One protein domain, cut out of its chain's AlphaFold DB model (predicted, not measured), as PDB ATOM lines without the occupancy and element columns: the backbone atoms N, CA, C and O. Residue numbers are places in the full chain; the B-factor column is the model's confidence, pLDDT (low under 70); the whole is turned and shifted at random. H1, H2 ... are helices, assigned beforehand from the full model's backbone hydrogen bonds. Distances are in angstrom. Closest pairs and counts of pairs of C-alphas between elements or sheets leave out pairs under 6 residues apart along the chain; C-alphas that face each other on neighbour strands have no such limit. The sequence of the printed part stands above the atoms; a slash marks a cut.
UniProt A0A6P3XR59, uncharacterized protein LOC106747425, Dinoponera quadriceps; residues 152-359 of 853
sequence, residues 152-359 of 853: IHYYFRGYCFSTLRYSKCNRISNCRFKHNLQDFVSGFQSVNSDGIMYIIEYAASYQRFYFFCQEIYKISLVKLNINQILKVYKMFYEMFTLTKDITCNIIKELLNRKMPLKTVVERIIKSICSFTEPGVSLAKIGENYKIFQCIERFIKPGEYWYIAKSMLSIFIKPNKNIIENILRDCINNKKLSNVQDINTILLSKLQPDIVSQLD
ATOM      1  N   ILE A 152      91.115  94.109  65.025       69.31
ATOM      2  CA  ILE A 152      89.896  94.893  65.300       69.31
ATOM      3  C   ILE A 152      89.015  95.122  64.060       69.31
ATOM      4  O   ILE A 152      87.787  95.155  64.153       69.31
ATOM      5  N   HIS A 153      89.621  95.210  62.875       67.81
ATOM      6  CA  HIS A 153      88.902  95.388  61.615       67.81
ATOM      7  C   HIS A 153      87.999  94.189  61.255       67.81
ATOM      8  O   HIS A 153      86.980  94.374  60.586       67.81
ATOM      9  N   TYR A 154      88.304  92.977  61.742       69.94
ATOM     10  CA  TYR A 154      87.469  91.792  61.526       69.94
ATOM     11  C   TYR A 154      86.137  91.846  62.280       69.94
ATOM     12  O   TYR A 154      85.152  91.316  61.771       69.94
ATOM     13  N   TYR A 155      86.053  92.533  63.426       70.75
ATOM     14  CA  TYR A 155      84.794  92.663  64.178       70.75
ATOM     15  C   TYR A 155      83.708  93.387  63.368       70.75
ATOM     16  O   TYR A 155      82.529  93.067  63.483       70.75
ATOM     17  N   PHE A 156      84.092  94.322  62.495       78.56
ATOM     18  CA  PHE A 156      83.169  95.054  61.620       78.56
ATOM     19  C   PHE A 156      82.832  94.310  60.315       78.56
ATOM     20  O   PHE A 156      81.970  94.755  59.549       78.56
ATOM     21  N   ARG A 157      83.497  93.181  60.030       76.81
ATOM     22  CA  ARG A 157      83.350  92.447  58.768       76.81
ATOM     23  C   ARG A 157      81.939  91.868  58.652       76.81
ATOM     24  O   ARG A 157      81.492  91.093  59.490       76.81
ATOM     25  N   GLY A 158      81.240  92.236  57.579       75.75
ATOM     26  CA  GLY A 158      79.873  91.781  57.306       75.75
ATOM     27  C   GLY A 158      78.759  92.733  57.760       75.75
ATOM     28  O   GLY A 158      77.604  92.462  57.439       75.75
ATOM     29  N   TYR A 159      79.064  93.849  58.433       83.75
ATOM     30  CA  TYR A 159      78.075  94.867  58.825       83.75
ATOM     31  C   TYR A 159      77.999  96.042  57.839       83.75
ATOM     32  O   TYR A 159      78.971  96.393  57.172       83.75
ATOM     33  N   CYS A 160      76.820  96.659  57.722       86.31
ATOM     34  CA  CYS A 160      76.589  97.750  56.778       86.31
ATOM     35  C   CYS A 160      77.253  99.062  57.243       86.31
ATOM     36  O   CYS A 160      76.839  99.663  58.236       86.31
ATOM     37  N   PHE A 161      78.225  99.557  56.465       85.25
ATOM     38  CA  PHE A 161      78.932 100.828  56.696       85.25
ATOM     39  C   PHE A 161      77.980 102.017  56.931       85.25
ATOM     40  O   PHE A 161      78.181 102.807  57.854       85.25
ATOM     41  N   SER A 162      76.920 102.143  56.122       84.06
ATOM     42  CA  SER A 162      75.935 103.226  56.257       84.06
ATOM     43  C   SER A 162      75.200 103.166  57.595       84.06
ATOM     44  O   SER A 162      75.053 104.193  58.250       84.06
ATOM     45  N   THR A 163      74.823 101.970  58.051       84.56
ATOM     46  CA  THR A 163      74.146 101.770  59.340       84.56
ATOM     47  C   THR A 163      75.084 101.993  60.530       84.56
ATOM     48  O   THR A 163      74.708 102.713  61.452       84.56
ATOM     49  N   LEU A 164      76.332 101.509  60.482       83.88
ATOM     50  CA  LEU A 164      77.351 101.788  61.511       83.88
ATOM     51  C   LEU A 164      77.628 103.294  61.689       83.88
ATOM     52  O   LEU A 164      77.944 103.752  62.789       83.88
ATOM     53  N   ARG A 165      77.508 104.078  60.609       84.62
ATOM     54  CA  ARG A 165      77.821 105.513  60.591       84.62
ATOM     55  C   ARG A 165      76.618 106.435  60.816       84.62
ATOM     56  O   ARG A 165      76.785 107.465  61.465       84.62
ATOM     57  N   TYR A 166      75.442 106.084  60.299       81.69
ATOM     58  CA  TYR A 166      74.268 106.966  60.195       81.69
ATOM     59  C   TYR A 166      72.945 106.335  60.673       81.69
ATOM     60  O   TYR A 166      71.894 106.924  60.434       81.69
ATOM     61  N   SER A 167      72.979 105.139  61.279       81.75
ATOM     62  CA  SER A 167      71.848 104.228  61.571       81.75
ATOM     63  C   SER A 167      71.066 103.719  60.350       81.75
ATOM     64  O   SER A 167      70.754 102.531  60.264       81.75
ATOM     65  N   LYS A 168      70.818 104.570  59.352       82.31
ATOM     66  CA  LYS A 168      70.034 104.256  58.153       82.31
ATOM     67  C   LYS A 168      70.891 103.739  56.993       82.31
ATOM     68  O   LYS A 168      72.005 104.201  56.750       82.31
ATOM     69  N   CYS A 169      70.310 102.822  56.224       84.94
ATOM     70  CA  CYS A 169      70.825 102.354  54.943       84.94
ATOM     71  C   CYS A 169      69.751 102.580  53.868       84.94
ATOM     72  O   CYS A 169      68.647 102.053  53.969       84.94
ATOM     73  N   ASN A 170      70.067 103.323  52.806       80.94
ATOM     74  CA  ASN A 170      69.101 103.636  51.738       80.94
ATOM     75  C   ASN A 170      68.893 102.466  50.749       80.94
ATOM     76  O   ASN A 170      68.336 102.653  49.673       80.94
ATOM     77  N   ARG A 171      69.401 101.269  51.076       81.25
ATOM     78  CA  ARG A 171      69.342 100.050  50.253       81.25
ATOM     79  C   ARG A 171      69.002  98.806  51.087       81.25
ATOM     80  O   ARG A 171      69.470  97.728  50.745       81.25
ATOM     81  N   ILE A 172      68.241  98.936  52.181       75.50
ATOM     82  CA  ILE A 172      67.939  97.831  53.125       75.50
ATOM     83  C   ILE A 172      67.504  96.536  52.415       75.50
ATOM     84  O   ILE A 172      68.030  95.478  52.741       75.50
ATOM     85  N   SER A 173      66.638  96.622  51.401       73.06
ATOM     86  CA  SER A 173      66.175  95.474  50.603       73.06
ATOM     87  C   SER A 173      67.265  94.771  49.782       73.06
ATOM     88  O   SER A 173      67.185  93.567  49.569       73.06
ATOM     89  N   ASN A 174      68.295  95.499  49.334       78.31
ATOM     90  CA  ASN A 174      69.300  95.019  48.370       78.31
ATOM     91  C   ASN A 174      70.733  94.997  48.950       78.31
ATOM     92  O   ASN A 174      71.708  94.802  48.221       78.31
ATOM     93  N   CYS A 175      70.900  95.250  50.250       83.19
ATOM     94  CA  CYS A 175      72.201  95.379  50.901       83.19
ATOM     95  C   CYS A 175      72.625  94.047  51.540       83.19
ATOM     96  O   CYS A 175      72.058  93.615  52.539       83.19
ATOM     97  N   ARG A 176      73.679  93.425  50.990       81.88
ATOM     98  CA  ARG A 176      74.215  92.104  51.390       81.88
ATOM     99  C   ARG A 176      74.919  92.067  52.766       81.88
ATOM    100  O   ARG A 176      75.622  91.107  53.061       81.88
ATOM    101  N   PHE A 177      74.781  93.110  53.581       84.38
ATOM    102  CA  PHE A 177      75.455  93.256  54.875       84.38
ATOM    103  C   PHE A 177      74.438  93.312  56.021       84.38
ATOM    104  O   PHE A 177      73.299  93.731  55.832       84.38
ATOM    105  N   LYS A 178      74.843  92.919  57.232       83.25
ATOM    106  CA  LYS A 178      73.991  92.952  58.429       83.25
ATOM    107  C   LYS A 178      73.658  94.391  58.843       83.25
ATOM    108  O   LYS A 178      74.528  95.265  58.837       83.25
ATOM    109  N   HIS A 179      72.403  94.607  59.247       83.19
ATOM    110  CA  HIS A 179      71.889  95.901  59.722       83.19
ATOM    111  C   HIS A 179      71.464  95.890  61.202       83.19
ATOM    112  O   HIS A 179      71.344  96.965  61.783       83.19
ATOM    113  N   ASN A 180      71.250  94.722  61.830       81.31
ATOM    114  CA  ASN A 180      70.959  94.681  63.265       81.31
ATOM    115  C   ASN A 180      72.217  95.054  64.061       81.31
ATOM    116  O   ASN A 180      73.235  94.366  63.974       81.31
ATOM    117  N   LEU A 181      72.140  96.146  64.820       78.56
ATOM    118  CA  LEU A 181      73.218  96.615  65.685       78.56
ATOM    119  C   LEU A 181      73.034  96.209  67.153       78.56
ATOM    120  O   LEU A 181      74.010  96.288  67.890       78.56
ATOM    121  N   GLN A 182      71.853  95.753  67.591       75.62
ATOM    122  CA  GLN A 182      71.664  95.332  68.987       75.62
ATOM    123  C   GLN A 182      72.469  94.067  69.300       75.62
ATOM    124  O   GLN A 182      73.273  94.100  70.228       75.62
ATOM    125  N   ASP A 183      72.353  93.017  68.481       70.19
ATOM    126  CA  ASP A 183      73.128  91.771  68.630       70.19
ATOM    127  C   ASP A 183      74.641  92.018  68.504       70.19
ATOM    128  O   ASP A 183      75.462  91.347  69.128       70.19
ATOM    129  N   PHE A 184      75.024  92.996  67.678       77.50
ATOM    130  CA  PHE A 184      76.424  93.358  67.489       77.50
ATOM    131  C   PHE A 184      76.983  94.084  68.715       77.50
ATOM    132  O   PHE A 184      78.069  93.755  69.180       77.50
ATOM    133  N   VAL A 185      76.235  95.044  69.268       76.50
ATOM    134  CA  VAL A 185      76.637  95.814  70.452       76.50
ATOM    135  C   VAL A 185      76.571  94.972  71.733       76.50
ATOM    136  O   VAL A 185      77.445  95.113  72.590       76.50
ATOM    137  N   SER A 186      75.605  94.055  71.866       71.75
ATOM    138  CA  SER A 186      75.532  93.136  73.012       71.75
ATOM    139  C   SER A 186      76.727  92.176  73.064       71.75
ATOM    140  O   SER A 186      77.214  91.883  74.155       71.75
ATOM    141  N   GLY A 187      77.297  91.796  71.914       71.50
ATOM    142  CA  GLY A 187      78.540  91.017  71.836       71.50
ATOM    143  C   GLY A 187      79.749  91.650  72.548       71.50
ATOM    144  O   GLY A 187      80.659  90.933  72.956       71.50
ATOM    145  N   PHE A 188      79.750  92.969  72.781       72.75
ATOM    146  CA  PHE A 188      80.808  93.662  73.532       72.75
ATOM    147  C   PHE A 188      80.554  93.713  75.058       72.75
ATOM    148  O   PHE A 188      81.369  94.250  75.815       72.75
ATOM    149  N   GLN A 189      79.468  93.109  75.561       66.94
ATOM    150  CA  GLN A 189      79.180  93.030  77.002       66.94
ATOM    151  C   GLN A 189      80.176  92.161  77.793       66.94
ATOM    152  O   GLN A 189      80.260  92.316  79.009       66.94
ATOM    153  N   SER A 190      81.014  91.350  77.143       69.69
ATOM    154  CA  SER A 190      82.121  90.602  77.770       69.69
ATOM    155  C   SER A 190      83.460  91.364  77.823       69.69
ATOM    156  O   SER A 190      84.368  90.960  78.547       69.69
ATOM    157  N   VAL A 191      83.602  92.478  77.093       77.25
ATOM    158  CA  VAL A 191      84.876  93.214  76.951       77.25
ATOM    159  C   VAL A 191      85.155  94.104  78.172       77.25
ATOM    160  O   VAL A 191      84.228  94.640  78.790       77.25
ATOM    161  N   ASN A 192      86.431  94.269  78.534       80.12
ATOM    162  CA  ASN A 192      86.863  95.165  79.614       80.12
ATOM    163  C   ASN A 192      86.790  96.659  79.208       80.12
ATOM    164  O   ASN A 192      86.557  97.005  78.050       80.12
ATOM    165  N   SER A 193      86.953  97.569  80.173       82.81
ATOM    166  CA  SER A 193      86.792  99.010  79.931       82.81
ATOM    167  C   SER A 193      87.824  99.579  78.949       82.81
ATOM    168  O   SER A 193      87.459 100.391  78.102       82.81
ATOM    169  N   ASP A 194      89.076  99.119  78.987       80.88
ATOM    170  CA  ASP A 194      90.127  99.596  78.078       80.88
ATOM    171  C   ASP A 194      89.981  99.050  76.646       80.88
ATOM    172  O   ASP A 194      90.209  99.784  75.684       80.88
ATOM    173  N   GLY A 195      89.498  97.815  76.473       80.88
ATOM    174  CA  GLY A 195      89.111  97.286  75.163       80.88
ATOM    175  C   GLY A 195      87.940  98.062  74.552       80.88
ATOM    176  O   GLY A 195      87.966  98.390  73.367       80.88
ATOM    177  N   ILE A 196      86.950  98.445  75.367       83.81
ATOM    178  CA  ILE A 196      85.846  99.327  74.953       83.81
ATOM    179  C   ILE A 196      86.370 100.712  74.537       83.81
ATOM    180  O   ILE A 196      85.973 101.219  73.487       83.81
ATOM    181  N   MET A 197      87.285 101.308  75.311       84.62
ATOM    182  CA  MET A 197      87.943 102.571  74.943       84.62
ATOM    183  C   MET A 197      88.665 102.458  73.596       84.62
ATOM    184  O   MET A 197      88.485 103.318  72.735       84.62
ATOM    185  N   TYR A 198      89.425 101.380  73.384       82.81
ATOM    186  CA  TYR A 198      90.145 101.138  72.136       82.81
ATOM    187  C   TYR A 198      89.199 100.968  70.935       82.81
ATOM    188  O   TYR A 198      89.436 101.567  69.884       82.81
ATOM    189  N   ILE A 199      88.079 100.245  71.093       83.69
ATOM    190  CA  ILE A 199      87.035 100.139  70.057       83.69
ATOM    191  C   ILE A 199      86.455 101.511  69.711       83.69
ATOM    192  O   ILE A 199      86.352 101.848  68.530       83.69
ATOM    193  N   ILE A 200      86.080 102.302  70.720       86.25
ATOM    194  CA  ILE A 200      85.485 103.630  70.531       86.25
ATOM    195  C   ILE A 200      86.475 104.573  69.829       86.25
ATOM    196  O   ILE A 200      86.104 105.236  68.859       86.25
ATOM    197  N   GLU A 201      87.738 104.601  70.258       83.81
ATOM    198  CA  GLU A 201      88.779 105.445  69.657       83.81
ATOM    199  C   GLU A 201      89.110 105.016  68.219       83.81
ATOM    200  O   GLU A 201      89.208 105.878  67.340       83.81
ATOM    201  N   TYR A 202      89.196 103.709  67.936       82.81
ATOM    202  CA  TYR A 202      89.417 103.188  66.583       82.81
ATOM    203  C   TYR A 202      88.243 103.511  65.643       82.81
ATOM    204  O   TYR A 202      88.420 104.098  64.567       82.81
ATOM    205  N   ALA A 203      87.025 103.155  66.056       83.19
ATOM    206  CA  ALA A 203      85.828 103.263  65.232       83.19
ATOM    207  C   ALA A 203      85.407 104.722  64.988       83.19
ATOM    208  O   ALA A 203      84.933 105.038  63.893       83.19
ATOM    209  N   ALA A 204      85.630 105.630  65.944       81.06
ATOM    210  CA  ALA A 204      85.395 107.058  65.747       81.06
ATOM    211  C   ALA A 204      86.484 107.710  64.878       81.06
ATOM    212  O   ALA A 204      86.159 108.359  63.882       81.06
ATOM    213  N   SER A 205      87.766 107.523  65.219       75.81
ATOM    214  CA  SER A 205      88.870 108.288  64.615       75.81
ATOM    215  C   SER A 205      89.198 107.853  63.187       75.81
ATOM    216  O   SER A 205      89.392 108.704  62.318       75.81
ATOM    217  N   TYR A 206      89.240 106.540  62.932       73.50
ATOM    218  CA  TYR A 206      89.675 105.989  61.644       73.50
ATOM    219  C   TYR A 206      88.487 105.672  60.725       73.50
ATOM    220  O   TYR A 206      88.491 106.067  59.562       73.50
ATOM    221  N   GLN A 207      87.446 105.013  61.247       72.62
ATOM    222  CA  GLN A 207      86.304 104.544  60.440       72.62
ATOM    223  C   GLN A 207      85.101 105.510  60.417       72.62
ATOM    224  O   GLN A 207      84.236 105.414  59.543       72.62
ATOM    225  N   ARG A 208      85.046 106.478  61.344       80.81
ATOM    226  CA  ARG A 208      83.949 107.456  61.505       80.81
ATOM    227  C   ARG A 208      82.573 106.810  61.737       80.81
ATOM    228  O   ARG A 208      81.554 107.340  61.299       80.81
ATOM    229  N   PHE A 209      82.525 105.675  62.437       86.94
ATOM    230  CA  PHE A 209      81.301 104.933  62.782       86.94
ATOM    231  C   PHE A 209      80.561 105.556  63.976       86.94
ATOM    232  O   PHE A 209      80.375 104.926  65.017       86.94
ATOM    233  N   TYR A 210      80.165 106.824  63.846       83.19
ATOM    234  CA  TYR A 210      79.672 107.615  64.975       83.19
ATOM    235  C   TYR A 210      78.439 107.006  65.650       83.19
ATOM    236  O   TYR A 210      78.437 106.890  66.872       83.19
ATOM    237  N   PHE A 211      77.435 106.556  64.888       83.62
ATOM    238  CA  PHE A 211      76.230 105.944  65.463       83.62
ATOM    239  C   PHE A 211      76.547 104.678  66.280       83.62
ATOM    240  O   PHE A 211      76.136 104.565  67.430       83.62
ATOM    241  N   PHE A 212      77.363 103.769  65.741       86.19
ATOM    242  CA  PHE A 212      77.838 102.593  66.477       86.19
ATOM    243  C   PHE A 212      78.594 102.962  67.766       86.19
ATOM    244  O   PHE A 212      78.339 102.378  68.820       86.19
ATOM    245  N   CYS A 213      79.480 103.963  67.708       86.75
ATOM    246  CA  CYS A 213      80.225 104.413  68.886       86.75
ATOM    247  C   CYS A 213      79.287 104.975  69.969       86.75
ATOM    248  O   CYS A 213      79.532 104.756  71.152       86.75
ATOM    249  N   GLN A 214      78.210 105.670  69.583       85.38
ATOM    250  CA  GLN A 214      77.193 106.167  70.513       85.38
ATOM    251  C   GLN A 214      76.450 105.023  71.225       85.38
ATOM    252  O   GLN A 214      76.277 105.086  72.442       85.38
ATOM    253  N   GLU A 215      76.045 103.970  70.503       85.12
ATOM    254  CA  GLU A 215      75.324 102.835  71.102       85.12
ATOM    255  C   GLU A 215      76.215 101.962  72.000       85.12
ATOM    256  O   GLU A 215      75.807 101.648  73.122       85.12
ATOM    257  N   ILE A 216      77.459 101.656  71.590       86.00
ATOM    258  CA  ILE A 216      78.432 101.008  72.494       86.00
ATOM    259  C   ILE A 216      78.641 101.857  73.744       86.00
ATOM    260  O   ILE A 216      78.613 101.327  74.856       86.00
ATOM    261  N   TYR A 217      78.839 103.168  73.587       87.75
ATOM    262  CA  TYR A 217      79.153 104.040  74.712       87.75
ATOM    263  C   TYR A 217      78.016 104.098  75.738       87.75
ATOM    264  O   TYR A 217      78.289 103.925  76.923       87.75
ATOM    265  N   LYS A 218      76.753 104.232  75.299       84.56
ATOM    266  CA  LYS A 218      75.560 104.179  76.170       84.56
ATOM    267  C   LYS A 218      75.537 102.925  77.049       84.56
ATOM    268  O   LYS A 218      75.372 103.038  78.259       84.56
ATOM    269  N   ILE A 219      75.717 101.749  76.444       82.62
ATOM    270  CA  ILE A 219      75.682 100.449  77.139       82.62
ATOM    271  C   ILE A 219      76.933 100.244  78.009       82.62
ATOM    272  O   ILE A 219      76.873  99.593  79.051       82.62
ATOM    273  N   SER A 220      78.056 100.852  77.632       83.62
ATOM    274  CA  SER A 220      79.324 100.746  78.359       83.62
ATOM    275  C   SER A 220      79.470 101.714  79.534       83.62
ATOM    276  O   SER A 220      80.403 101.539  80.316       83.62
ATOM    277  N   LEU A 221      78.590 102.716  79.692       85.56
ATOM    278  CA  LEU A 221      78.715 103.757  80.726       85.56
ATOM    279  C   LEU A 221      79.006 103.174  82.117       85.56
ATOM    280  O   LEU A 221      79.966 103.595  82.757       85.56
ATOM    281  N   VAL A 222      78.252 102.150  82.533       83.56
ATOM    282  CA  VAL A 222      78.380 101.484  83.845       83.56
ATOM    283  C   VAL A 222      79.771 100.856  84.059       83.56
ATOM    284  O   VAL A 222      80.280 100.860  85.175       83.56
ATOM    285  N   LYS A 223      80.427 100.370  82.994       83.56
ATOM    286  CA  LYS A 223      81.772  99.763  83.050       83.56
ATOM    287  C   LYS A 223      82.914 100.777  83.060       83.56
ATOM    288  O   LYS A 223      83.994 100.480  83.565       83.56
ATOM    289  N   LEU A 224      82.723 101.930  82.422       85.62
ATOM    290  CA  LEU A 224      83.785 102.914  82.223       85.62
ATOM    291  C   LEU A 224      84.027 103.708  83.514       85.62
ATOM    292  O   LEU A 224      83.087 104.125  84.194       85.62
ATOM    293  N   ASN A 225      85.290 103.962  83.855       87.81
ATOM    294  CA  ASN A 225      85.636 104.848  84.967       87.81
ATOM    295  C   ASN A 225      85.347 106.323  84.606       87.81
ATOM    296  O   ASN A 225      85.176 106.674  83.439       87.81
ATOM    297  N   ILE A 226      85.286 107.216  85.601       86.12
ATOM    298  CA  ILE A 226      84.863 108.616  85.379       86.12
ATOM    299  C   ILE A 226      85.787 109.352  84.386       86.12
ATOM    300  O   ILE A 226      85.313 110.179  83.608       86.12
ATOM    301  N   ASN A 227      87.083 109.026  84.350       84.81
ATOM    302  CA  ASN A 227      88.029 109.636  83.413       84.81
ATOM    303  C   ASN A 227      87.845 109.096  81.985       84.81
ATOM    304  O   ASN A 227      87.892 109.875  81.036       84.81
ATOM    305  N   GLN A 228      87.572 107.796  81.828       87.06
ATOM    306  CA  GLN A 228      87.210 107.172  80.548       87.06
ATOM    307  C   GLN A 228      85.906 107.777  79.986       87.06
ATOM    308  O   GLN A 228      85.886 108.214  78.837       87.06
ATOM    309  N   ILE A 229      84.858 107.916  80.815       88.31
ATOM    310  CA  ILE A 229      83.598 108.603  80.458       88.31
ATOM    311  C   ILE A 229      83.889 110.030  79.961       88.31
ATOM    312  O   ILE A 229      83.487 110.408  78.862       88.31
ATOM    313  N   LEU A 230      84.641 110.830  80.723       87.00
ATOM    314  CA  LEU A 230      84.953 112.209  80.327       87.00
ATOM    315  C   LEU A 230      85.851 112.293  79.075       87.00
ATOM    316  O   LEU A 230      85.682 113.222  78.286       87.00
ATOM    317  N   LYS A 231      86.747 111.320  78.836       86.31
ATOM    318  CA  LYS A 231      87.569 111.233  77.612       86.31
ATOM    319  C   LYS A 231      86.702 110.973  76.374       86.31
ATOM    320  O   LYS A 231      86.818 111.704  75.391       86.31
ATOM    321  N   VAL A 232      85.795 109.994  76.431       85.06
ATOM    322  CA  VAL A 232      84.870 109.690  75.321       85.06
ATOM    323  C   VAL A 232      83.883 110.837  75.087       85.06
ATOM    324  O   VAL A 232      83.626 111.215  73.944       85.06
ATOM    325  N   TYR A 233      83.369 111.450  76.157       85.38
ATOM    326  CA  TYR A 233      82.493 112.619  76.057       85.38
ATOM    327  C   TYR A 233      83.177 113.810  75.373       85.38
ATOM    328  O   TYR A 233      82.594 114.413  74.469       85.38
ATOM    329  N   LYS A 234      84.434 114.105  75.742       84.25
ATOM    330  CA  LYS A 234      85.257 115.119  75.069       84.25
ATOM    331  C   LYS A 234      85.393 114.813  73.572       84.25
ATOM    332  O   LYS A 234      85.150 115.702  72.761       84.25
ATOM    333  N   MET A 235      85.697 113.565  73.207       80.81
ATOM    334  CA  MET A 235      85.850 113.153  71.807       80.81
ATOM    335  C   MET A 235      84.570 113.394  70.982       80.81
ATOM    336  O   MET A 235      84.633 114.017  69.923       80.81
ATOM    337  N   PHE A 236      83.392 112.989  71.472       80.19
ATOM    338  CA  PHE A 236      82.123 113.246  70.767       80.19
ATOM    339  C   PHE A 236      81.778 114.741  70.658       80.19
ATOM    340  O   PHE A 236      81.215 115.173  69.647       80.19
ATOM    341  N   TYR A 237      82.132 115.539  71.669       78.50
ATOM    342  CA  TYR A 237      81.963 116.993  71.653       78.50
ATOM    343  C   TYR A 237      82.893 117.675  70.633       78.50
ATOM    344  O   TYR A 237      82.456 118.551  69.888       78.50
ATOM    345  N   GLU A 238      84.155 117.250  70.535       75.25
ATOM    346  CA  GLU A 238      85.112 117.747  69.534       75.25
ATOM    347  C   GLU A 238      84.728 117.346  68.101       75.25
ATOM    348  O   GLU A 238      84.936 118.121  67.168       75.25
ATOM    349  N   MET A 239      84.097 116.182  67.927       71.75
ATOM    350  CA  MET A 239      83.610 115.691  66.633       71.75
ATOM    351  C   MET A 239      82.226 116.230  66.221       71.75
ATOM    352  O   MET A 239      81.711 115.810  65.186       71.75
ATOM    353  N   PHE A 240      81.606 117.130  66.999       62.41
ATOM    354  CA  PHE A 240      80.244 117.653  66.770       62.41
ATOM    355  C   PHE A 240      79.161 116.557  66.630       62.41
ATOM    356  O   PHE A 240      78.164 116.731  65.930       62.41
ATOM    357  N   THR A 241      79.341 115.416  67.301       66.81
ATOM    358  CA  THR A 241      78.426 114.254  67.253       66.81
ATOM    359  C   THR A 241      77.735 114.001  68.594       66.81
ATOM    360  O   THR A 241      77.301 112.888  68.890       66.81
ATOM    361  N   LEU A 242      77.606 115.041  69.419       70.69
ATOM    362  CA  LEU A 242      76.911 114.978  70.698       70.69
ATOM    363  C   LEU A 242      75.385 114.969  70.498       70.69
ATOM    364  O   LEU A 242      74.829 115.825  69.807       70.69
ATOM    365  N   THR A 243      74.687 114.028  71.136       73.44
ATOM    366  CA  THR A 243      73.217 114.001  71.187       73.44
ATOM    367  C   THR A 243      72.723 114.287  72.602       73.44
ATOM    368  O   THR A 243      73.391 113.973  73.590       73.44
ATOM    369  N   LYS A 244      71.528 114.885  72.703       76.62
ATOM    370  CA  LYS A 244      70.920 115.293  73.981       76.62
ATOM    371  C   LYS A 244      70.776 114.114  74.954       76.62
ATOM    372  O   LYS A 244      70.963 114.274  76.159       76.62
ATOM    373  N   ASP A 245      70.511 112.927  74.414       78.31
ATOM    374  CA  ASP A 245      70.298 111.699  75.179       78.31
ATOM    375  C   ASP A 245      71.602 111.165  75.782       78.31
ATOM    376  O   ASP A 245      71.609 110.716  76.924       78.31
ATOM    377  N   ILE A 246      72.729 111.283  75.069       80.88
ATOM    378  CA  ILE A 246      74.052 110.891  75.586       80.88
ATOM    379  C   ILE A 246      74.451 111.795  76.753       80.88
ATOM    380  O   ILE A 246      74.840 111.291  77.805       80.88
ATOM    381  N   THR A 247      74.290 113.116  76.617       83.00
ATOM    382  CA  THR A 247      74.543 114.052  77.724       83.00
ATOM    383  C   THR A 247      73.621 113.777  78.917       83.00
ATOM    384  O   THR A 247      74.102 113.721  80.047       83.00
ATOM    385  N   CYS A 248      72.323 113.529  78.692       83.06
ATOM    386  CA  CYS A 248      71.403 113.124  79.762       83.06
ATOM    387  C   CYS A 248      71.839 111.823  80.454       83.06
ATOM    388  O   CYS A 248      71.823 111.761  81.682       83.06
ATOM    389  N   ASN A 249      72.239 110.798  79.700       84.81
ATOM    390  CA  ASN A 249      72.631 109.500  80.254       84.81
ATOM    391  C   ASN A 249      73.931 109.586  81.066       84.81
ATOM    392  O   ASN A 249      74.025 108.970  82.122       84.81
ATOM    393  N   ILE A 250      74.899 110.398  80.633       86.06
ATOM    394  CA  ILE A 250      76.147 110.631  81.378       86.06
ATOM    395  C   ILE A 250      75.890 111.418  82.661       86.06
ATOM    396  O   ILE A 250      76.434 111.062  83.702       86.06
ATOM    397  N   ILE A 251      75.054 112.460  82.618       86.12
ATOM    398  CA  ILE A 251      74.695 113.213  83.828       86.12
ATOM    399  C   ILE A 251      73.974 112.288  84.818       86.12
ATOM    400  O   ILE A 251      74.366 112.248  85.981       86.12
ATOM    401  N   LYS A 252      73.007 111.478  84.359       87.19
ATOM    402  CA  LYS A 252      72.358 110.447  85.190       87.19
ATOM    403  C   LYS A 252      73.370 109.476  85.799       87.19
ATOM    404  O   LYS A 252      73.354 109.286  87.005       87.19
ATOM    405  N   GLU A 253      74.272 108.906  85.005       86.94
ATOM    406  CA  GLU A 253      75.260 107.937  85.495       86.94
ATOM    407  C   GLU A 253      76.236 108.545  86.516       86.94
ATOM    408  O   GLU A 253      76.559 107.929  87.530       86.94
ATOM    409  N   LEU A 254      76.683 109.782  86.296       85.69
ATOM    410  CA  LEU A 254      77.565 110.475  87.234       85.69
ATOM    411  C   LEU A 254      76.840 110.871  88.536       85.69
ATOM    412  O   LEU A 254      77.458 110.826  89.601       85.69
ATOM    413  N   LEU A 255      75.539 111.181  88.475       86.19
ATOM    414  CA  LEU A 255      74.686 111.383  89.655       86.19
ATOM    415  C   LEU A 255      74.415 110.059  90.401       86.19
ATOM    416  O   LEU A 255      74.508 110.031  91.627       86.19
ATOM    417  N   ASN A 256      74.162 108.953  89.685       87.69
ATOM    418  CA  ASN A 256      74.000 107.605  90.257       87.69
ATOM    419  C   ASN A 256      75.234 107.194  91.079       87.69
ATOM    420  O   ASN A 256      75.114 106.611  92.156       87.69
ATOM    421  N   ARG A 257      76.431 107.581  90.621       85.56
ATOM    422  CA  ARG A 257      77.716 107.406  91.329       85.56
ATOM    423  C   ARG A 257      77.924 108.380  92.503       85.56
ATOM    424  O   ARG A 257      79.056 108.590  92.932       85.56
ATOM    425  N   LYS A 258      76.843 108.970  93.026       85.62
ATOM    426  CA  LYS A 258      76.798 109.904  94.166       85.62
ATOM    427  C   LYS A 258      77.638 111.182  93.990       85.62
ATOM    428  O   LYS A 258      77.934 111.853  94.978       85.62
ATOM    429  N   MET A 259      78.021 111.557  92.765       83.81
ATOM    430  CA  MET A 259      78.776 112.793  92.533       83.81
ATOM    431  C   MET A 259      77.814 113.994  92.468       83.81
ATOM    432  O   MET A 259      76.862 113.951  91.689       83.81
ATOM    433  N   PRO A 260      78.022 115.076  93.246       86.44
ATOM    434  CA  PRO A 260      77.090 116.203  93.282       86.44
ATOM    435  C   PRO A 260      77.059 116.953  91.944       86.44
ATOM    436  O   PRO A 260      78.099 117.126  91.302       86.44
ATOM    437  N   LEU A 261      75.880 117.448  91.547       85.50
ATOM    438  CA  LEU A 261      75.638 118.045  90.224       85.50
ATOM    439  C   LEU A 261      76.614 119.181  89.884       85.50
ATOM    440  O   LEU A 261      77.132 119.220  88.770       85.50
ATOM    441  N   LYS A 262      76.951 120.033  90.862       83.38
ATOM    442  CA  LYS A 262      78.039 121.022  90.766       83.38
ATOM    443  C   LYS A 262      79.314 120.410  90.164       83.38
ATOM    444  O   LYS A 262      79.809 120.881  89.148       83.38
ATOM    445  N   THR A 263      79.819 119.330  90.756       83.94
ATOM    446  CA  THR A 263      81.079 118.690  90.350       83.94
ATOM    447  C   THR A 263      80.942 117.858  89.073       83.94
ATOM    448  O   THR A 263      81.921 117.706  88.342       83.94
ATOM    449  N   VAL A 264      79.735 117.385  88.734       84.75
ATOM    450  CA  VAL A 264      79.426 116.868  87.386       84.75
ATOM    451  C   VAL A 264      79.644 117.968  86.345       84.75
ATOM    452  O   VAL A 264      80.384 117.765  85.382       84.75
ATOM    453  N   VAL A 265      79.073 119.152  86.575       83.81
ATOM    454  CA  VAL A 265      79.182 120.314  85.686       83.81
ATOM    455  C   VAL A 265      80.622 120.827  85.608       83.81
ATOM    456  O   VAL A 265      81.154 120.937  84.509       83.81
ATOM    457  N   GLU A 266      81.309 121.036  86.734       82.69
ATOM    458  CA  GLU A 266      82.721 121.459  86.772       82.69
ATOM    459  C   GLU A 266      83.650 120.503  86.002       82.69
ATOM    460  O   GLU A 266      84.540 120.953  85.278       82.69
ATOM    461  N   ARG A 267      83.447 119.181  86.111       82.19
ATOM    462  CA  ARG A 267      84.259 118.184  85.386       82.19
ATOM    463  C   ARG A 267      83.931 118.129  83.893       82.19
ATOM    464  O   ARG A 267      84.852 118.009  83.084       82.19
ATOM    465  N   ILE A 268      82.658 118.271  83.520       82.56
ATOM    466  CA  ILE A 268      82.223 118.403  82.123       82.56
ATOM    467  C   ILE A 268      82.837 119.661  81.492       82.56
ATOM    468  O   ILE A 268      83.515 119.551  80.470       82.56
ATOM    469  N   ILE A 269      82.712 120.818  82.148       78.56
ATOM    470  CA  ILE A 269      83.345 122.087  81.758       78.56
ATOM    471  C   ILE A 269      84.857 121.909  81.597       78.56
ATOM    472  O   ILE A 269      85.403 122.212  80.539       78.56
ATOM    473  N   LYS A 270      85.544 121.352  82.604       80.81
ATOM    474  CA  LYS A 270      87.001 121.167  82.572       80.81
ATOM    475  C   LYS A 270      87.458 120.222  81.455       80.81
ATOM    476  O   LYS A 270      88.495 120.478  80.850       80.81
ATOM    477  N   SER A 271      86.701 119.164  81.143       73.25
ATOM    478  CA  SER A 271      87.012 118.288  80.002       73.25
ATOM    479  C   SER A 271      86.883 119.027  78.662       73.25
ATOM    480  O   SER A 271      87.806 118.968  77.849       73.25
ATOM    481  N   ILE A 272      85.809 119.801  78.476       73.12
ATOM    482  CA  ILE A 272      85.527 120.587  77.265       73.12
ATOM    483  C   ILE A 272      86.544 121.719  77.056       73.12
ATOM    484  O   ILE A 272      87.045 121.895  75.948       73.12
ATOM    485  N   CYS A 273      86.869 122.466  78.111       65.38
ATOM    486  CA  CYS A 273      87.757 123.631  78.057       65.38
ATOM    487  C   CYS A 273      89.251 123.274  78.165       65.38
ATOM    488  O   CYS A 273      90.092 124.163  78.132       65.38
ATOM    489  N   SER A 274      89.600 121.986  78.300       53.12
ATOM    490  CA  SER A 274      90.984 121.532  78.533       53.12
ATOM    491  C   SER A 274      91.985 121.911  77.434       53.12
ATOM    492  O   SER A 274      93.180 121.945  77.708       53.12
ATOM    493  N   PHE A 275      91.516 122.195  76.215       42.16
ATOM    494  CA  PHE A 275      92.290 122.803  75.131       42.16
ATOM    495  C   PHE A 275      91.373 123.704  74.292       42.16
ATOM    496  O   PHE A 275      90.586 123.219  73.480       42.16
ATOM    497  N   THR A 276      91.495 125.023  74.451       37.31
ATOM    498  CA  THR A 276      90.920 126.003  73.518       37.31
ATOM    499  C   THR A 276      91.891 127.148  73.278       37.31
ATOM    500  O   THR A 276      92.048 128.021  74.129       37.31
ATOM    501  N   GLU A 277      92.481 127.179  72.085       35.94
ATOM    502  CA  GLU A 277      93.042 128.407  71.521       35.94
ATOM    503  C   GLU A 277      91.928 129.471  71.388       35.94
ATOM    504  O   GLU A 277      90.769 129.116  71.109       35.94
ATOM    505  N   PRO A 278      92.236 130.770  71.567       33.97
ATOM    506  CA  PRO A 278      91.248 131.848  71.552       33.97
ATOM    507  C   PRO A 278      90.718 132.141  70.132       33.97
ATOM    508  O   PRO A 278      91.073 133.127  69.493       33.97
ATOM    509  N   GLY A 279      89.822 131.281  69.637       37.41
ATOM    510  CA  GLY A 279      89.139 131.475  68.348       37.41
ATOM    511  C   GLY A 279      88.020 130.479  68.015       37.41
ATOM    512  O   GLY A 279      87.073 130.832  67.317       37.41
ATOM    513  N   VAL A 280      88.063 129.250  68.542       40.88
ATOM    514  CA  VAL A 280      87.192 128.137  68.084       40.88
ATOM    515  C   VAL A 280      85.752 128.183  68.652       40.88
ATOM    516  O   VAL A 280      84.871 127.447  68.209       40.88
ATOM    517  N   SER A 281      85.476 129.042  69.638       49.44
ATOM    518  CA  SER A 281      84.276 128.928  70.492       49.44
ATOM    519  C   SER A 281      82.932 129.251  69.804       49.44
ATOM    520  O   SER A 281      81.905 128.664  70.147       49.44
ATOM    521  N   LEU A 282      82.915 130.109  68.772       43.53
ATOM    522  CA  LEU A 282      81.675 130.576  68.119       43.53
ATOM    523  C   LEU A 282      80.802 129.448  67.532       43.53
ATOM    524  O   LEU A 282      79.578 129.553  67.549       43.53
ATOM    525  N   ALA A 283      81.401 128.349  67.064       47.78
ATOM    526  CA  ALA A 283      80.663 127.208  66.513       47.78
ATOM    527  C   ALA A 283      80.032 126.292  67.586       47.78
ATOM    528  O   ALA A 283      79.193 125.456  67.258       47.78
ATOM    529  N   LYS A 284      80.429 126.422  68.860       58.88
ATOM    530  CA  LYS A 284      80.065 125.487  69.944       58.88
ATOM    531  C   LYS A 284      78.874 125.951  70.798       58.88
ATOM    532  O   LYS A 284      78.317 125.153  71.548       58.88
ATOM    533  N   ILE A 285      78.423 127.201  70.637       56.84
ATOM    534  CA  ILE A 285      77.345 127.830  71.433       56.84
ATOM    535  C   ILE A 285      76.061 126.977  71.468       56.84
ATOM    536  O   ILE A 285      75.456 126.815  72.529       56.84
ATOM    537  N   GLY A 286      75.662 126.392  70.331       60.06
ATOM    538  CA  GLY A 286      74.463 125.550  70.239       60.06
ATOM    539  C   GLY A 286      74.548 124.268  71.075       60.06
ATOM    540  O   GLY A 286      73.585 123.916  71.755       60.06
ATOM    541  N   GLU A 287      75.708 123.605  71.094       65.69
ATOM    542  CA  GLU A 287      75.928 122.410  71.917       65.69
ATOM    543  C   GLU A 287      75.986 122.767  73.406       65.69
ATOM    544  O   GLU A 287      75.367 122.091  74.225       65.69
ATOM    545  N   ASN A 288      76.623 123.888  73.759       71.06
ATOM    546  CA  ASN A 288      76.678 124.386  75.139       71.06
ATOM    547  C   ASN A 288      75.273 124.631  75.716       71.06
ATOM    548  O   ASN A 288      75.003 124.291  76.869       71.06
ATOM    549  N   TYR A 289      74.349 125.150  74.901       72.38
ATOM    550  CA  TYR A 289      72.952 125.322  75.299       72.38
ATOM    551  C   TYR A 289      72.192 123.986  75.420       72.38
ATOM    552  O   TYR A 289      71.441 123.805  76.379       72.38
ATOM    553  N   LYS A 290      72.425 123.001  74.533       73.00
ATOM    554  CA  LYS A 290      71.867 121.639  74.703       73.00
ATOM    555  C   LYS A 290      72.349 120.983  75.999       73.00
ATOM    556  O   LYS A 290      71.547 120.352  76.686       73.00
ATOM    557  N   ILE A 291      73.635 121.132  76.333       77.50
ATOM    558  CA  ILE A 291      74.231 120.613  77.571       77.50
ATOM    559  C   ILE A 291      73.552 121.257  78.784       77.50
ATOM    560  O   ILE A 291      73.129 120.543  79.692       77.50
ATOM    561  N   PHE A 292      73.342 122.576  78.763       78.81
ATOM    562  CA  PHE A 292      72.606 123.274  79.819       78.81
ATOM    563  C   PHE A 292      71.157 122.781  79.965       78.81
ATOM    564  O   PHE A 292      70.755 122.439  81.070       78.81
ATOM    565  N   GLN A 293      70.410 122.598  78.868       78.94
ATOM    566  CA  GLN A 293      69.064 121.995  78.906       78.94
ATOM    567  C   GLN A 293      69.031 120.552  79.454       78.94
ATOM    568  O   GLN A 293      67.961 120.055  79.814       78.94
ATOM    569  N   CYS A 294      70.161 119.837  79.455       80.50
ATOM    570  CA  CYS A 294      70.268 118.536  80.117       80.50
ATOM    571  C   CYS A 294      70.505 118.704  81.621       80.50
ATOM    572  O   CYS A 294      69.871 118.003  82.399       80.50
ATOM    573  N   ILE A 295      71.381 119.633  82.019       83.56
ATOM    574  CA  ILE A 295      71.712 119.946  83.421       83.56
ATOM    575  C   ILE A 295      70.497 120.515  84.167       83.56
ATOM    576  O   ILE A 295      70.214 120.081  85.279       83.56
ATOM    577  N   GLU A 296      69.764 121.442  83.546       82.56
ATOM    578  CA  GLU A 296      68.621 122.173  84.118       82.56
ATOM    579  C   GLU A 296      67.554 121.246  84.726       82.56
ATOM    580  O   GLU A 296      66.990 121.547  85.772       82.56
ATOM    581  N   ARG A 297      67.366 120.057  84.139       82.12
ATOM    582  CA  ARG A 297      66.442 119.005  84.606       82.12
ATOM    583  C   ARG A 297      66.816 118.362  85.949       82.12
ATOM    584  O   ARG A 297      66.021 117.589  86.474       82.12
ATOM    585  N   PHE A 298      68.014 118.626  86.464       81.38
ATOM    586  CA  PHE A 298      68.535 118.067  87.715       81.38
ATOM    587  C   PHE A 298      68.852 119.147  88.766       81.38
ATOM    588  O   PHE A 298      69.261 118.806  89.875       81.38
ATOM    589  N   ILE A 299      68.687 120.433  88.431       83.81
ATOM    590  CA  ILE A 299      68.920 121.555  89.351       83.81
ATOM    591  C   ILE A 299      67.800 121.598  90.399       83.81
ATOM    592  O   ILE A 299      66.620 121.540  90.054       83.81
ATOM    593  N   LYS A 300      68.161 121.749  91.679       82.31
ATOM    594  CA  LYS A 300      67.195 122.025  92.751       82.31
ATOM    595  C   LYS A 300      66.934 123.533  92.887       82.31
ATOM    596  O   LYS A 300      67.849 124.324  92.638       82.31
ATOM    597  N   PRO A 301      65.738 123.952  93.343       74.75
ATOM    598  CA  PRO A 301      65.491 125.339  93.734       74.75
ATOM    599  C   PRO A 301      66.550 125.840  94.727       74.75
ATOM    600  O   PRO A 301      66.919 125.130  95.663       74.75
ATOM    601  N   GLY A 302      67.065 127.046  94.503       72.25
ATOM    602  CA  GLY A 302      68.115 127.669  95.310       72.25
ATOM    603  C   GLY A 302      69.547 127.232  94.981       72.25
ATOM    604  O   GLY A 302      70.480 127.755  95.600       72.25
ATOM    605  N   GLU A 303      69.745 126.312  94.027       80.62
ATOM    606  CA  GLU A 303      71.056 125.922  93.479       80.62
ATOM    607  C   GLU A 303      71.316 126.503  92.068       80.62
ATOM    608  O   GLU A 303      72.439 126.400  91.561       80.62
ATOM    609  N   TYR A 304      70.316 127.132  91.427       82.56
ATOM    610  CA  TYR A 304      70.359 127.480  89.997       82.56
ATOM    611  C   TYR A 304      71.483 128.463  89.674       82.56
ATOM    612  O   TYR A 304      72.268 128.216  88.757       82.56
ATOM    613  N   TRP A 305      71.625 129.538  90.461       82.19
ATOM    614  CA  TRP A 305      72.722 130.495  90.285       82.19
ATOM    615  C   TRP A 305      74.095 129.822  90.379       82.19
ATOM    616  O   TRP A 305      74.942 130.057  89.522       82.19
ATOM    617  N   TYR A 306      74.312 128.943  91.363       78.81
ATOM    618  CA  TYR A 306      75.621 128.322  91.572       78.81
ATOM    619  C   TYR A 306      76.032 127.451  90.375       78.81
ATOM    620  O   TYR A 306      77.163 127.526  89.897       78.81
ATOM    621  N   ILE A 307      75.099 126.646  89.864       80.19
ATOM    622  CA  ILE A 307      75.338 125.730  88.742       80.19
ATOM    623  C   ILE A 307      75.444 126.504  87.416       80.19
ATOM    624  O   ILE A 307      76.304 126.200  86.583       80.19
ATOM    625  N   ALA A 308      74.629 127.546  87.230       78.44
ATOM    626  CA  ALA A 308      74.716 128.428  86.070       78.44
ATOM    627  C   ALA A 308      76.023 129.241  86.052       78.44
ATOM    628  O   ALA A 308      76.632 129.365  84.990       78.44
ATOM    629  N   LYS A 309      76.508 129.727  87.205       79.69
ATOM    630  CA  LYS A 309      77.749 130.511  87.338       79.69
ATOM    631  C   LYS A 309      78.968 129.779  86.775       79.69
ATOM    632  O   LYS A 309      79.771 130.396  86.079       79.69
ATOM    633  N   SER A 310      79.075 128.465  86.985       73.88
ATOM    634  CA  SER A 310      80.113 127.647  86.341       73.88
ATOM    635  C   SER A 310      79.993 127.681  84.809       73.88
ATOM    636  O   SER A 310      80.982 127.922  84.114       73.88
ATOM    637  N   MET A 311      78.781 127.495  84.274       71.44
ATOM    638  CA  MET A 311      78.504 127.461  82.828       71.44
ATOM    639  C   MET A 311      78.616 128.832  82.136       71.44
ATOM    640  O   MET A 311      78.927 128.875  80.947       71.44
ATOM    641  N   LEU A 312      78.423 129.953  82.848       70.31
ATOM    642  CA  LEU A 312      78.579 131.309  82.292       70.31
ATOM    643  C   LEU A 312      79.971 131.547  81.686       70.31
ATOM    644  O   LEU A 312      80.075 132.256  80.691       70.31
ATOM    645  N   SER A 313      81.013 130.881  82.198       63.41
ATOM    646  CA  SER A 313      82.374 130.918  81.629       63.41
ATOM    647  C   SER A 313      82.473 130.442  80.166       63.41
ATOM    648  O   SER A 313      83.432 130.776  79.473       63.41
ATOM    649  N   ILE A 314      81.484 129.680  79.683       63.53
ATOM    650  CA  ILE A 314      81.412 129.129  78.321       63.53
ATOM    651  C   ILE A 314      80.453 129.943  77.422       63.53
ATOM    652  O   ILE A 314      80.529 129.872  76.190       63.53
ATOM    653  N   PHE A 315      79.539 130.729  78.000       65.81
ATOM    654  CA  PHE A 315      78.502 131.442  77.253       65.81
ATOM    655  C   PHE A 315      78.956 132.833  76.789       65.81
ATOM    656  O   PHE A 315      78.839 133.811  77.518       65.81
ATOM    657  N   ILE A 316      79.362 132.938  75.517       58.72
ATOM    658  CA  ILE A 316      79.706 134.215  74.850       58.72
ATOM    659  C   ILE A 316      78.561 135.250  74.933       58.72
ATOM    660  O   ILE A 316      78.815 136.446  75.038       58.72
ATOM    661  N   LYS A 317      77.299 134.800  74.886       67.88
ATOM    662  CA  LYS A 317      76.108 135.619  75.159       67.88
ATOM    663  C   LYS A 317      75.063 134.725  75.849       67.88
ATOM    664  O   LYS A 317      74.607 133.772  75.211       67.88
ATOM    665  N   PRO A 318      74.725 134.942  77.136       69.00
ATOM    666  CA  PRO A 318      73.710 134.146  77.822       69.00
ATOM    667  C   PRO A 318      72.319 134.375  77.212       69.00
ATOM    668  O   PRO A 318      71.990 135.472  76.762       69.00
ATOM    669  N   ASN A 319      71.503 133.321  77.182       72.88
ATOM    670  CA  ASN A 319      70.132 133.366  76.672       72.88
ATOM    671  C   ASN A 319      69.199 134.018  77.715       72.88
ATOM    672  O   ASN A 319      69.314 133.689  78.897       72.88
ATOM    673  N   LYS A 320      68.261 134.872  77.267       81.19
ATOM    674  CA  LYS A 320      67.198 135.511  78.069       81.19
ATOM    675  C   LYS A 320      66.650 134.571  79.147       81.19
ATOM    676  O   LYS A 320      66.751 134.873  80.331       81.19
ATOM    677  N   ASN A 321      66.175 133.391  78.746       79.00
ATOM    678  CA  ASN A 321      65.513 132.439  79.641       79.00
ATOM    679  C   ASN A 321      66.419 131.956  80.793       79.00
ATOM    680  O   ASN A 321      65.927 131.689  81.883       79.00
ATOM    681  N   ILE A 322      67.739 131.854  80.579       79.38
ATOM    682  CA  ILE A 322      68.690 131.456  81.634       79.38
ATOM    683  C   ILE A 322      68.840 132.591  82.655       79.38
ATOM    684  O   ILE A 322      68.881 132.340  83.854       79.38
ATOM    685  N   ILE A 323      68.893 133.841  82.185       80.62
ATOM    686  CA  ILE A 323      68.978 135.029  83.044       80.62
ATOM    687  C   ILE A 323      67.693 135.165  83.867       80.62
ATOM    688  O   ILE A 323      67.759 135.336  85.078       80.62
ATOM    689  N   GLU A 324      66.523 135.017  83.243       82.81
ATOM    690  CA  GLU A 324      65.236 135.090  83.946       82.81
ATOM    691  C   GLU A 324      65.058 133.953  84.953       82.81
ATOM    692  O   GLU A 324      64.548 134.200  86.043       82.81
ATOM    693  N   ASN A 325      65.539 132.741  84.661       82.81
ATOM    694  CA  ASN A 325      65.541 131.646  85.631       82.81
ATOM    695  C   ASN A 325      66.505 131.909  86.806       82.81
ATOM    696  O   ASN A 325      66.136 131.637  87.947       82.81
ATOM    697  N   ILE A 326      67.682 132.514  86.576       83.25
ATOM    698  CA  ILE A 326      68.581 132.985  87.653       83.25
ATOM    699  C   ILE A 326      67.879 134.034  88.530       83.25
ATOM    700  O   ILE A 326      67.931 133.939  89.756       83.25
ATOM    701  N   LEU A 327      67.208 135.018  87.921       82.38
ATOM    702  CA  LEU A 327      66.505 136.078  88.648       82.38
ATOM    703  C   LEU A 327      65.315 135.524  89.445       82.38
ATOM    704  O   LEU A 327      65.192 135.833  90.627       82.38
ATOM    705  N   ARG A 328      64.492 134.652  88.847       83.50
ATOM    706  CA  ARG A 328      63.362 133.979  89.517       83.50
ATOM    707  C   ARG A 328      63.830 133.113  90.690       83.50
ATOM    708  O   ARG A 328      63.281 133.236  91.781       83.50
ATOM    709  N   ASP A 329      64.867 132.289  90.509       82.56
ATOM    710  CA  ASP A 329      65.427 131.477  91.600       82.56
ATOM    711  C   ASP A 329      65.996 132.362  92.722       82.56
ATOM    712  O   ASP A 329      65.795 132.074  93.904       82.56
ATOM    713  N   CYS A 330      66.631 133.488  92.384       81.56
ATOM    714  CA  CYS A 330      67.153 134.414  93.385       81.56
ATOM    715  C   CYS A 330      66.049 135.150  94.165       81.56
ATOM    716  O   CYS A 330      66.130 135.217  95.394       81.56
ATOM    717  N   ILE A 331      65.022 135.669  93.481       81.38
ATOM    718  CA  ILE A 331      63.868 136.353  94.094       81.38
ATOM    719  C   ILE A 331      63.115 135.395  95.028       81.38
ATOM    720  O   ILE A 331      62.797 135.763  96.159       81.38
ATOM    721  N   ASN A 332      62.898 134.147  94.596       80.50
ATOM    722  CA  ASN A 332      62.186 133.139  95.384       80.50
ATOM    723  C   ASN A 332      62.966 132.707  96.639       80.50
ATOM    724  O   ASN A 332      62.367 132.510  97.693       80.50
ATOM    725  N   ASN A 333      64.295 132.565  96.547       74.56
ATOM    726  CA  ASN A 333      65.121 132.059  97.653       74.56
ATOM    727  C   ASN A 333      65.702 133.151  98.573       74.56
ATOM    728  O   ASN A 333      66.248 132.812  99.622       74.56
ATOM    729  N   LYS A 334      65.641 134.436  98.189       68.81
ATOM    730  CA  LYS A 334      66.032 135.625  98.987       68.81
ATOM    731  C   LYS A 334      67.434 135.598  99.642       68.81
ATOM    732  O   LYS A 334      67.703 136.355 100.571       68.81
ATOM    733  N   LYS A 335      68.363 134.761  99.161       68.81
ATOM    734  CA  LYS A 335      69.735 134.657  99.699       68.81
ATOM    735  C   LYS A 335      70.567 135.880  99.295       68.81
ATOM    736  O   LYS A 335      71.045 135.948  98.166       68.81
ATOM    737  N   LEU A 336      70.765 136.814 100.230       60.03
ATOM    738  CA  LEU A 336      71.394 138.128 100.007       60.03
ATOM    739  C   LEU A 336      72.745 138.066  99.264       60.03
ATOM    740  O   LEU A 336      72.984 138.843  98.341       60.03
ATOM    741  N   SER A 337      73.595 137.094  99.608       64.44
ATOM    742  CA  SER A 337      74.897 136.877  98.962       64.44
ATOM    743  C   SER A 337      74.787 136.540  97.471       64.44
ATOM    744  O   SER A 337      75.627 136.977  96.687       64.44
ATOM    745  N   ASN A 338      73.731 135.836  97.049       69.38
ATOM    746  CA  ASN A 338      73.469 135.586  95.632       69.38
ATOM    747  C   ASN A 338      73.017 136.869  94.916       69.38
ATOM    748  O   ASN A 338      73.416 137.076  93.778       69.38
ATOM    749  N   VAL A 339      72.232 137.744  95.560       73.06
ATOM    750  CA  VAL A 339      71.734 138.995  94.946       73.06
ATOM    751  C   VAL A 339      72.906 139.898  94.532       73.06
ATOM    752  O   VAL A 339      72.982 140.349  93.387       73.06
ATOM    753  N   GLN A 340      73.873 140.111  95.428       72.62
ATOM    754  CA  GLN A 340      75.053 140.941  95.151       72.62
ATOM    755  C   GLN A 340      75.989 140.304  94.103       72.62
ATOM    756  O   GLN A 340      76.472 140.985  93.195       72.62
ATOM    757  N   ASP A 341      76.206 138.989  94.182       78.00
ATOM    758  CA  ASP A 341      77.051 138.220  93.257       78.00
ATOM    759  C   ASP A 341      76.442 138.142  91.836       78.00
ATOM    760  O   ASP A 341      77.149 138.310  90.843       78.00
ATOM    761  N   ILE A 342      75.116 138.005  91.715       79.50
ATOM    762  CA  ILE A 342      74.385 138.094  90.435       79.50
ATOM    763  C   ILE A 342      74.487 139.506  89.851       79.50
ATOM    764  O   ILE A 342      74.745 139.655  88.655       79.50
ATOM    765  N   ASN A 343      74.322 140.552  90.665       77.94
ATOM    766  CA  ASN A 343      74.391 141.925  90.167       77.94
ATOM    767  C   ASN A 343      75.790 142.272  89.621       77.94
ATOM    768  O   ASN A 343      75.907 142.887  88.564       77.94
ATOM    769  N   THR A 344      76.850 141.839  90.313       73.25
ATOM    770  CA  THR A 344      78.255 142.166  89.991       73.25
ATOM    771  C   THR A 344      78.905 141.265  88.932       73.25
ATOM    772  O   THR A 344      79.857 141.687  88.263       73.25
ATOM    773  N   ILE A 345      78.425 140.027  88.756       71.25
ATOM    774  CA  ILE A 345      78.967 139.083  87.762       71.25
ATOM    775  C   ILE A 345      78.087 138.974  86.517       71.25
ATOM    776  O   ILE A 345      78.639 138.829  85.425       71.25
ATOM    777  N   LEU A 346      76.761 139.053  86.653       75.12
ATOM    778  CA  LEU A 346      75.831 138.949  85.530       75.12
ATOM    779  C   LEU A 346      75.331 140.328  85.086       75.12
ATOM    780  O   LEU A 346      75.732 140.790  84.021       75.12
ATOM    781  N   LEU A 347      74.474 140.989  85.875       74.62
ATOM    782  CA  LEU A 347      73.675 142.124  85.383       74.62
ATOM    783  C   LEU A 347      74.517 143.326  84.938       74.62
ATOM    784  O   LEU A 347      74.306 143.823  83.834       74.62
ATOM    785  N   SER A 348      75.512 143.739  85.727       68.62
ATOM    786  CA  SER A 348      76.417 144.850  85.384       68.62
ATOM    787  C   SER A 348      77.326 144.584  84.173       68.62
ATOM    788  O   SER A 348      78.036 145.484  83.730       68.62
ATOM    789  N   LYS A 349      77.314 143.357  83.634       71.50
ATOM    790  CA  LYS A 349      78.110 142.919  82.475       71.50
ATOM    791  C   LYS A 349      77.245 142.468  81.291       71.50
ATOM    792  O   LYS A 349      77.788 142.041  80.271       71.50
ATOM    793  N   LEU A 350      75.915 142.560  81.390       73.75
ATOM    794  CA  LEU A 350      75.020 142.327  80.255       73.75
ATOM    795  C   LEU A 350      75.077 143.504  79.274       73.75
ATOM    796  O   LEU A 350      75.092 144.668  79.662       73.75
ATOM    797  N   GLN A 351      75.050 143.195  77.976       69.44
ATOM    798  CA  GLN A 351      74.879 144.213  76.938       69.44
ATOM    799  C   GLN A 351      73.470 144.831  77.026       69.44
ATOM    800  O   GLN A 351      72.519 144.071  77.255       69.44
ATOM    801  N   PRO A 352      73.298 146.145  76.765       71.38
ATOM    802  CA  PRO A 352      71.992 146.808  76.787       71.38
ATOM    803  C   PRO A 352      70.913 146.077  75.977       71.38
ATOM    804  O   PRO A 352      69.809 145.908  76.485       71.38
ATOM    805  N   ASP A 353      71.255 145.526  74.802       72.31
ATOM    806  CA  ASP A 353      70.337 144.744  73.956       72.31
ATOM    807  C   ASP A 353      69.661 143.570  74.681       72.31
ATOM    808  O   ASP A 353      68.599 143.122  74.258       72.31
ATOM    809  N   ILE A 354      70.330 142.986  75.684       68.44
ATOM    810  CA  ILE A 354      69.811 141.859  76.470       68.44
ATOM    811  C   ILE A 354      68.928 142.399  77.589       68.44
ATOM    812  O   ILE A 354      67.852 141.861  77.830       68.44
ATOM    813  N   VAL A 355      69.369 143.472  78.252       72.75
ATOM    814  CA  VAL A 355      68.633 144.110  79.350       72.75
ATOM    815  C   VAL A 355      67.272 144.611  78.863       72.75
ATOM    816  O   VAL A 355      66.273 144.352  79.521       72.75
ATOM    817  N   SER A 356      67.203 145.196  77.662       74.19
ATOM    818  CA  SER A 356      65.949 145.625  77.022       74.19
ATOM    819  C   SER A 356      65.066 144.481  76.493       74.19
ATOM    820  O   SER A 356      64.034 144.744  75.884       74.19
ATOM    821  N   GLN A 357      65.482 143.217  76.636       79.06
ATOM    822  CA  GLN A 357      64.696 142.035  76.255       79.06
ATOM    823  C   GLN A 357      64.208 141.229  77.463       79.06
ATOM    824  O   GLN A 357      63.375 140.341  77.283       79.06
ATOM    825  N   LEU A 358      64.723 141.491  78.665       80.75
ATOM    826  CA  LEU A 358      64.301 140.837  79.904       80.75
ATOM    827  C   LEU A 358      62.953 141.390  80.388       80.75
ATOM    828  O   LEU A 358      62.596 142.528  80.105       80.75
ATOM    829  N   ASP A 359      62.219 140.570  81.133       83.31
ATOM    830  CA  ASP A 359      61.038 140.970  81.900       83.31
ATOM    831  C   ASP A 359      61.375 142.115  82.884       83.31
ATOM    832  O   ASP A 359      62.162 141.962  83.826       83.31
TER     833      ASP A 359
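What this domain is: This is residues 152 to 359 of the 853 residues of the protein "uncharacterized protein LOC106747425" of Dinoponera quadriceps (UniProt A0A6P3XR59). A loose solenoid of helices zigzags between two rows stacked along the longest axis, H3, H5, H7, H10 and H12 in one and H4, H6, H8, H11 and H13 in the other, turning at H8. H1, H2 and residues 167 to 181 lie at one end, H14 at the other, and residues 275 to 280 stick out. The printed part has 208 residues with fourteen named helices, H1 to H14 in order, and no named strand: all helix. It is only just loose, close to compact, radius of gyration of the C-alphas 20.6 A, and elongated, 64 by 35 by 32 A.

Where its parts are: Find C-alpha 152 at (89.896, 94.893, 65.300), where H1, residues 152 to 155, begins. Next come H2, 161 to 166, and H3, 182 to 190, 14.5 A. Then read H4, 193 to 205, 18.0 A; H5, 210 to 223, 19.8 A; H6, 226 to 238, 18.3 A; H7, 244 to 256, 18.3 A; and H8, 261 to 273, 18.1 A. H9, 280 to 283, precedes H10, 285 to 298, 20.9 A, and H11, 304 to 312. H12, 320 to 333, 20.0 A, leads to H13, 336 to 345, and H14, 352 to 355, ending at C-alpha 355 (68.633, 144.110, 79.350).

How they stand to each other: H1 is close to but not clearly touching H4, C-alphas of Ile 152 and Ile 199 7.6 A apart. H5, the hub, touches H2, H3, H4 and H7; its closest C-alphas to H4, in a hairpin, are those of Cys 213 and Ile 200, 5.6 A. H4 to H7 form an up-and-down bundle, each running against the one before. H6 touches H8 through residues 267 to 272 of H8 alone, at a steep tilt of 51 degrees, closest C-alphas Lys 234 and Ile 272, 5.9 A. Residues 290 to 295 of H10 alone touch H7, closest C-alphas Cys 294 and Cys 248, 5.5 A. H8 touches H11, the same way at 6 degrees, closest C-alphas Lys 262 and Ile 307, 5.8 A. H11 and H12 are a hairpin, closest C-alphas Trp 305 and Ile 326, 5.5 A, but H10 and H12 are apart. H13 is close to but not clearly touching H12, C-alphas of Val 339 and Cys 330 6.7 A apart; H9 and H14 touch no helix. Every O i to N i+4 pair is within hydrogen-bond range in H2, H4, H6, H7, H8, H12 and H13; H5 and H10 have 8 of 10, H11 3 of 5, and H3 2 of 5 with 4 of 6 O i to N i+3 pairs; H1, H9 and H14 are too short for an i+4 pair.

The domain as a whole: The farthest C-alphas, those of Asn 174 and Leu 336, are 67.3 A apart. The printed part has no cut, and the link from H2 to H3 is long. Mean pLDDT of the printed part is 76.8; residues 273 to 287 are among the 36 under 70.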